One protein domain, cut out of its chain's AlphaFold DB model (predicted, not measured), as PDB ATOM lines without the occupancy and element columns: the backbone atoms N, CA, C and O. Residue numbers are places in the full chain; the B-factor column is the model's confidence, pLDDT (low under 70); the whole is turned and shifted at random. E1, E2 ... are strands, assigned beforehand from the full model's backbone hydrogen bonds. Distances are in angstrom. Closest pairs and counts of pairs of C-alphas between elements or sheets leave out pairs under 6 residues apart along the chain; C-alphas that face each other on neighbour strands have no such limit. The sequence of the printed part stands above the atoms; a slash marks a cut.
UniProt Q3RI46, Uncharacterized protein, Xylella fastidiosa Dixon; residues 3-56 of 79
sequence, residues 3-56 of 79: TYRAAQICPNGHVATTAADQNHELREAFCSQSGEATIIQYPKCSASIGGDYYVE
ATOM      1  N   THR A   3     131.890  96.771 143.083       83.50
ATOM      2  CA  THR A   3     130.835  97.124 144.032       83.50
ATOM      3  C   THR A   3     129.484  96.740 143.447       83.50
ATOM      4  O   THR A   3     129.159  97.112 142.320       83.50
ATOM      5  N   TYR A   4     128.673  96.031 144.231       83.88
ATOM      6  CA  TYR A   4     127.276  95.791 143.885       83.88
ATOM      7  C   TYR A   4     126.467  97.074 144.039       83.88
ATOM      8  O   TYR A   4     126.518  97.731 145.081       83.88
ATOM      9  N   ARG A   5     125.703  97.416 143.005       87.81
ATOM     10  CA  ARG A   5     124.743  98.516 143.039       87.81
ATOM     11  C   ARG A   5     123.418  98.053 143.631       87.81
ATOM     12  O   ARG A   5     123.157  96.860 143.765       87.81
ATOM     13  N   ALA A   6     122.587  99.016 144.014       89.25
ATOM     14  CA  ALA A   6     121.228  98.742 144.456       89.25
ATOM     15  C   ALA A   6     120.291  98.695 143.245       89.25
ATOM     16  O   ALA A   6     120.186  99.684 142.519       89.25
ATOM     17  N   ALA A   7     119.588  97.583 143.053       89.81
ATOM     18  CA  ALA A   7     118.481  97.512 142.111       89.81
ATOM     19  C   ALA A   7     117.194  98.061 142.740       89.81
ATOM     20  O   ALA A   7     116.980  97.989 143.951       89.81
ATOM     21  N   GLN A   8     116.326  98.593 141.891       91.12
ATOM     22  CA  GLN A   8     114.971  99.001 142.205       91.12
ATOM     23  C   GLN A   8     114.001  98.110 141.440       91.12
ATOM     24  O   GLN A   8     114.029  98.051 140.210       91.12
ATOM     25  N   ILE A   9     113.147  97.418 142.182       89.75
ATOM     26  CA  ILE A   9     112.248  96.399 141.648       89.75
ATOM     27  C   ILE A   9     110.882  96.591 142.301       89.75
ATOM     28  O   ILE A   9     110.799  96.922 143.484       89.75
ATOM     29  N   CYS A  10     109.799  96.426 141.553       90.25
ATOM     30  CA  CYS A  10     108.459  96.432 142.128       90.25
ATOM     31  C   CYS A  10     108.125  95.056 142.735       90.25
ATOM     32  O   CYS A  10     108.675  94.053 142.281       90.25
ATOM     33  N   PRO A  11     107.218  94.978 143.726       86.25
ATOM     34  CA  PRO A  11     106.763  93.703 144.302       86.25
ATOM     35  C   PRO A  11     106.167  92.741 143.257       86.25
ATOM     36  O   PRO A  11     106.243  91.536 143.402       86.25
ATOM     37  N   ASN A  12     105.681  93.226 142.112       85.69
ATOM     38  CA  ASN A  12     105.258  92.328 141.025       85.69
ATOM     39  C   ASN A  12     106.426  91.690 140.247       85.69
ATOM     40  O   ASN A  12     106.190  90.907 139.331       85.69
ATOM     41  N   GLY A  13     107.678  92.029 140.567       84.56
ATOM     42  CA  GLY A  13     108.867  91.505 139.898       84.56
ATOM     43  C   GLY A  13     109.319  92.302 138.672       84.56
ATOM     44  O   GLY A  13     110.179  91.835 137.936       84.56
ATOM     45  N   HIS A  14     108.795  93.507 138.435       88.25
ATOM     46  CA  HIS A  14     109.304  94.369 137.364       88.25
ATOM     47  C   HIS A  14     110.536  95.138 137.839       88.25
ATOM     48  O   HIS A  14     110.493  95.847 138.848       88.25
ATOM     49  N   VAL A  15     111.633  95.023 137.095       87.56
ATOM     50  CA  VAL A  15     112.872  95.761 137.349       87.56
ATOM     51  C   VAL A  15     112.744  97.154 136.741       87.56
ATOM     52  O   VAL A  15     112.623  97.285 135.528       87.56
ATOM     53  N   ALA A  16     112.780  98.189 137.579       88.38
ATOM     54  CA  ALA A  16     112.820  99.576 137.116       88.38
ATOM     55  C   ALA A  16     114.253  99.972 136.729       88.38
ATOM     56  O   ALA A  16     114.514 100.488 135.647       88.38
ATOM     57  N   THR A  17     115.219  99.677 137.605       89.00
ATOM     58  CA  THR A  17     116.642  99.907 137.328       89.00
ATOM     59  C   THR A  17     117.520  98.972 138.151       89.00
ATOM     60  O   THR A  17     117.186  98.617 139.278       89.00
ATOM     61  N   THR A  18     118.668  98.576 137.616       88.25
ATOM     62  CA  THR A  18     119.652  97.723 138.305       88.25
ATOM     63  C   THR A  18     120.707  98.525 139.066       88.25
ATOM     64  O   THR A  18     121.478  97.955 139.841       88.25
ATOM     65  N   ALA A  19     120.728  99.846 138.875       87.44
ATOM     66  CA  ALA A  19     121.719 100.755 139.435       87.44
ATOM     67  C   ALA A  19     121.069 102.035 139.984       87.44
ATOM     68  O   ALA A  19     121.474 103.148 139.667       87.44
ATOM     69  N   ALA A  20     120.078 101.886 140.862       87.31
ATOM     70  CA  ALA A  20     119.310 102.980 141.463       87.31
ATOM     71  C   ALA A  20     120.159 103.984 142.274       87.31
ATOM     72  O   ALA A  20     119.711 105.094 142.550       87.31
ATOM     73  N   ASP A  21     121.357 103.570 142.689       85.38
ATOM     74  CA  ASP A  21     122.365 104.387 143.381       85.38
ATOM     75  C   ASP A  21     123.171 105.291 142.427       85.38
ATOM     76  O   ASP A  21     123.618 106.363 142.808       85.38
ATOM     77  N   GLN A  22     123.347 104.884 141.169       83.62
ATOM     78  CA  GLN A  22     124.028 105.695 140.153       83.62
ATOM     79  C   GLN A  22     123.027 106.484 139.313       83.62
ATOM     80  O   GLN A  22     123.213 107.668 139.054       83.62
ATOM     81  N   ASN A  23     121.939 105.832 138.921       82.50
ATOM     82  CA  ASN A  23     120.940 106.361 138.012       82.50
ATOM     83  C   ASN A  23     119.734 106.868 138.800       82.50
ATOM     84  O   ASN A  23     118.634 106.324 138.715       82.50
ATOM     85  N   HIS A  24     119.945 107.940 139.564       81.00
ATOM     86  CA  HIS A  24     118.869 108.599 140.306       81.00
ATOM     87  C   HIS A  24     117.752 109.110 139.383       81.00
ATOM     88  O   HIS A  24     116.598 109.166 139.795       81.00
ATOM     89  N   GLU A  25     118.084 109.450 138.138       83.69
ATOM     90  CA  GLU A  25     117.137 109.883 137.105       83.69
ATOM     91  C   GLU A  25     116.265 108.750 136.544       83.69
ATOM     92  O   GLU A  25     115.129 108.997 136.155       83.69
ATOM     93  N   LEU A  26     116.764 107.509 136.548       81.69
ATOM     94  CA  LEU A  26     116.003 106.320 136.133       81.69
ATOM     95  C   LEU A  26     115.201 105.723 137.295       81.69
ATOM     96  O   LEU A  26     114.591 104.665 137.161       81.69
ATOM     97  N   ARG A  27     115.256 106.359 138.467       85.00
ATOM     98  CA  ARG A  27     114.656 105.848 139.688       85.00
ATOM     99  C   ARG A  27     113.163 106.151 139.677       85.00
ATOM    100  O   ARG A  27     112.738 107.281 139.901       85.00
ATOM    101  N   GLU A  28     112.358 105.129 139.444       86.50
ATOM    102  CA  GLU A  28     110.906 105.252 139.403       86.50
ATOM    103  C   GLU A  28     110.322 104.968 140.786       86.50
ATOM    104  O   GLU A  28     110.436 103.855 141.289       86.50
ATOM    105  N   ALA A  29     109.674 105.947 141.424       87.25
ATOM    106  CA  ALA A  29     108.998 105.718 142.708       87.25
ATOM    107  C   ALA A  29     107.846 104.701 142.590       87.25
ATOM    108  O   ALA A  29     107.563 103.968 143.537       87.25
ATOM    109  N   PHE A  30     107.219 104.631 141.415       89.81
ATOM    110  CA  PHE A  30     106.118 103.730 141.100       89.81
ATOM    111  C   PHE A  30     106.399 103.023 139.782       89.81
ATOM    112  O   PHE A  30     106.907 103.633 138.848       89.81
ATOM    113  N   CYS A  31     106.059 101.743 139.701       88.38
ATOM    114  CA  CYS A  31     106.235 100.951 138.499       88.38
ATOM    115  C   CYS A  31     105.302 101.456 137.395       88.38
ATOM    116  O   CYS A  31     104.084 101.425 137.563       88.38
ATOM    117  N   SER A  32     105.852 101.825 136.240       84.56
ATOM    118  CA  SER A  32     105.055 102.226 135.073       84.56
ATOM    119  C   SER A  32     104.156 101.105 134.515       84.56
ATOM    120  O   SER A  32     103.215 101.391 133.780       84.56
ATOM    121  N   GLN A  33     104.409  99.834 134.863       85.81
ATOM    122  CA  GLN A  33     103.608  98.690 134.404       85.81
ATOM    123  C   GLN A  33     102.500  98.294 135.388       85.81
ATOM    124  O   GLN A  33     101.363  98.088 134.974       85.81
ATOM    125  N   SER A  34     102.818  98.185 136.681       86.56
ATOM    126  CA  SER A  34     101.861  97.725 137.703       86.56
ATOM    127  C   SER A  34     101.232  98.866 138.509       86.56
ATOM    128  O   SER A  34     100.229  98.656 139.181       86.56
ATOM    129  N   GLY A  35     101.824 100.065 138.498       86.94
ATOM    130  CA  GLY A  35     101.421 101.199 139.338       86.94
ATOM    131  C   GLY A  35     101.846 101.095 140.809       86.94
ATOM    132  O   GLY A  35     101.598 102.015 141.585       86.94
ATOM    133  N   GLU A  36     102.492  99.999 141.214       89.44
ATOM    134  CA  GLU A  36     102.921  99.788 142.599       89.44
ATOM    135  C   GLU A  36     104.219 100.513 142.947       89.44
ATOM    136  O   GLU A  36     105.090 100.707 142.097       89.44
ATOM    137  N   ALA A  37     104.363 100.878 144.223       90.06
ATOM    138  CA  ALA A  37     105.575 101.501 144.736       90.06
ATOM    139  C   ALA A  37     106.760 100.535 144.608       90.06
ATOM    140  O   ALA A  37     106.716  99.397 145.080       90.06
ATOM    141  N   THR A  38     107.823 100.986 143.952       91.25
ATOM    142  CA  THR A  38     109.024 100.169 143.802       91.25
ATOM    143  C   THR A  38     109.818 100.150 145.103       91.25
ATOM    144  O   THR A  38     109.802 101.094 145.898       91.25
ATOM    145  N   ILE A  39     110.551  99.065 145.319       90.38
ATOM    146  CA  ILE A  39     111.403  98.887 146.485       90.38
ATOM    147  C   ILE A  39     112.857  98.742 146.047       90.38
ATOM    148  O   ILE A  39     113.179  98.121 145.040       90.38
ATOM    149  N   ILE A  40     113.744  99.357 146.822       90.50
ATOM    150  CA  ILE A  40     115.208  99.251 146.682       90.50
ATOM    151  C   ILE A  40     115.823  98.402 147.797       90.50
ATOM    152  O   ILE A  40     116.987  98.010 147.741       90.50
ATOM    153  N   GLN A  41     115.038  98.157 148.842       89.88
ATOM    154  CA  GLN A  41     115.417  97.438 150.043       89.88
ATOM    155  C   GLN A  41     114.288  96.488 150.411       89.88
ATOM    156  O   GLN A  41     113.110  96.815 150.262       89.88
ATOM    157  N   TYR A  42     114.650  95.317 150.916       86.81
ATOM    158  CA  TYR A  42     113.673  94.341 151.372       86.81
ATOM    159  C   TYR A  42     112.937  94.860 152.614       86.81
ATOM    160  O   TYR A  42     113.592  95.177 153.604       86.81
ATOM    161  N   PRO A  43     111.595  94.844 152.653       83.06
ATOM    162  CA  PRO A  43     110.844  95.343 153.807       83.06
ATOM    163  C   PRO A  43     111.073  94.523 155.090       83.06
ATOM    164  O   PRO A  43     110.850  95.024 156.186       83.06
ATOM    165  N   LYS A  44     111.527  93.265 154.979       85.69
ATOM    166  CA  LYS A  44     111.769  92.384 156.137       85.69
ATOM    167  C   LYS A  44     113.120  92.568 156.822       85.69
ATOM    168  O   LYS A  44     113.214  92.337 158.021       85.69
ATOM    169  N   CYS A  45     114.169  92.885 156.072       86.50
ATOM    170  CA  CYS A  45     115.535  92.956 156.604       86.50
ATOM    171  C   CYS A  45     116.231  94.282 156.303       86.50
ATOM    172  O   CYS A  45     117.373  94.465 156.710       86.50
ATOM    173  N   SER A  46     115.573  95.180 155.566       86.38
ATOM    174  CA  SER A  46     116.123  96.448 155.084       86.38
ATOM    175  C   SER A  46     117.429  96.302 154.296       86.38
ATOM    176  O   SER A  46     118.144  97.276 154.093       86.38
ATOM    177  N   ALA A  47     117.757  95.093 153.830       88.06
ATOM    178  CA  ALA A  47     118.921  94.876 152.988       88.06
ATOM    179  C   ALA A  47     118.655  95.458 151.597       88.06
ATOM    180  O   ALA A  47     117.564  95.268 151.051       88.06
ATOM    181  N   SER A  48     119.648  96.126 151.013       87.75
ATOM    182  CA  SER A  48     119.576  96.583 149.625       87.75
ATOM    183  C   SER A  48     119.433  95.402 148.678       87.75
ATOM    184  O   SER A  48     120.084  94.366 148.835       87.75
ATOM    185  N   ILE A  49     118.575  95.562 147.678       87.88
ATOM    186  CA  ILE A  49     118.415  94.574 146.622       87.88
ATOM    187  C   ILE A  49     119.665  94.647 145.743       87.88
ATOM    188  O   ILE A  49     119.957  95.690 145.162       87.88
ATOM    189  N   GLY A  50     120.434  93.558 145.702       85.81
ATOM    190  CA  GLY A  50     121.684  93.497 144.950       85.81
ATOM    191  C   GLY A  50     121.413  93.525 143.453       85.81
ATOM    192  O   GLY A  50     120.847  92.573 142.936       85.81
ATOM    193  N   GLY A  51     121.802  94.621 142.812       86.38
ATOM    194  CA  GLY A  51     121.651  94.875 141.390       86.38
ATOM    195  C   GLY A  51     122.922  94.592 140.601       86.38
ATOM    196  O   GLY A  51     123.605  93.593 140.826       86.38
ATOM    197  N   ASP A  52     123.236  95.499 139.681       85.06
ATOM    198  CA  ASP A  52     124.374  95.359 138.778       85.06
ATOM    199  C   ASP A  52     125.719  95.365 139.524       85.06
ATOM    200  O   ASP A  52     125.912  96.095 140.506       85.06
ATOM    201  N   TYR A  53     126.660  94.538 139.060       84.31
ATOM    202  CA  TYR A  53     128.007  94.485 139.617       84.31
ATOM    203  C   TYR A  53     128.939  95.411 138.841       84.31
ATOM    204  O   TYR A  53     129.434  95.074 137.766       84.31
ATOM    205  N   TYR A  54     129.228  96.566 139.431       82.00
ATOM    206  CA  TYR A  54     130.051  97.584 138.800       82.00
ATOM    207  C   TYR A  54     131.532  97.416 139.152       82.00
ATOM    208  O   TYR A  54     131.902  97.343 140.326       82.00
ATOM    209  N   VAL A  55     132.401  97.436 138.141       83.44
ATOM    210  CA  VAL A  55     133.861  97.430 138.302       83.44
ATOM    211  C   VAL A  55     134.445  98.628 137.556       83.44
ATOM    212  O   VAL A  55     134.290  98.741 136.342       83.44
ATOM    213  N   GLU A  56     135.145  99.517 138.267       81.69
ATOM    214  CA  GLU A  56     135.821 100.660 137.638       81.69
ATOM    215  C   GLU A  56     136.802 100.202 136.550       81.69
ATOM    216  O   GLU A  56     137.630  99.316 136.767       81.69
TER     217      GLU A  56
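This is residues 3 to 56 of the 79 residues of an uncharacterized protein of Xylella fastidiosa Dixon (UniProt Q3RI46). This domain has little regular structure: a small two-strand ribbon, E1 with E3, forms one end, and loops make up most of the rest, with the short strand E2 among them. The printed part has 54 residues and no named helix; its strands come as E1, E2, E3, and the sheet E1 - E3 is antiparallel. The class is all strand, with 12 residues in named elements. It is compact, with a radius of gyration of the C-alphas of 10.7 A and spans of 34 by 26 by 15 A.

Find C-alpha 3 at (130.835, 97.124, 144.032); from there E1 runs to residue 6, 9.8 A. E2 is residues 15 to 17. E3, residues 50 to 54, runs 11.2 A to C-alpha 54 at (130.051, 97.584, 138.800).

Look at N 5 and O 52, 2.8 A apart, where E1 and E3 are antiparallel at 138 degrees. E2 pairs with no named strand; residues 8 to 9 pair with it, antiparallel. E2 and E3 are only just apart, closest 8.2 A.

The printed part has no cut. The link E2 to E3, residues 18 to 49, is long. No printed residue is under pLDDT 70.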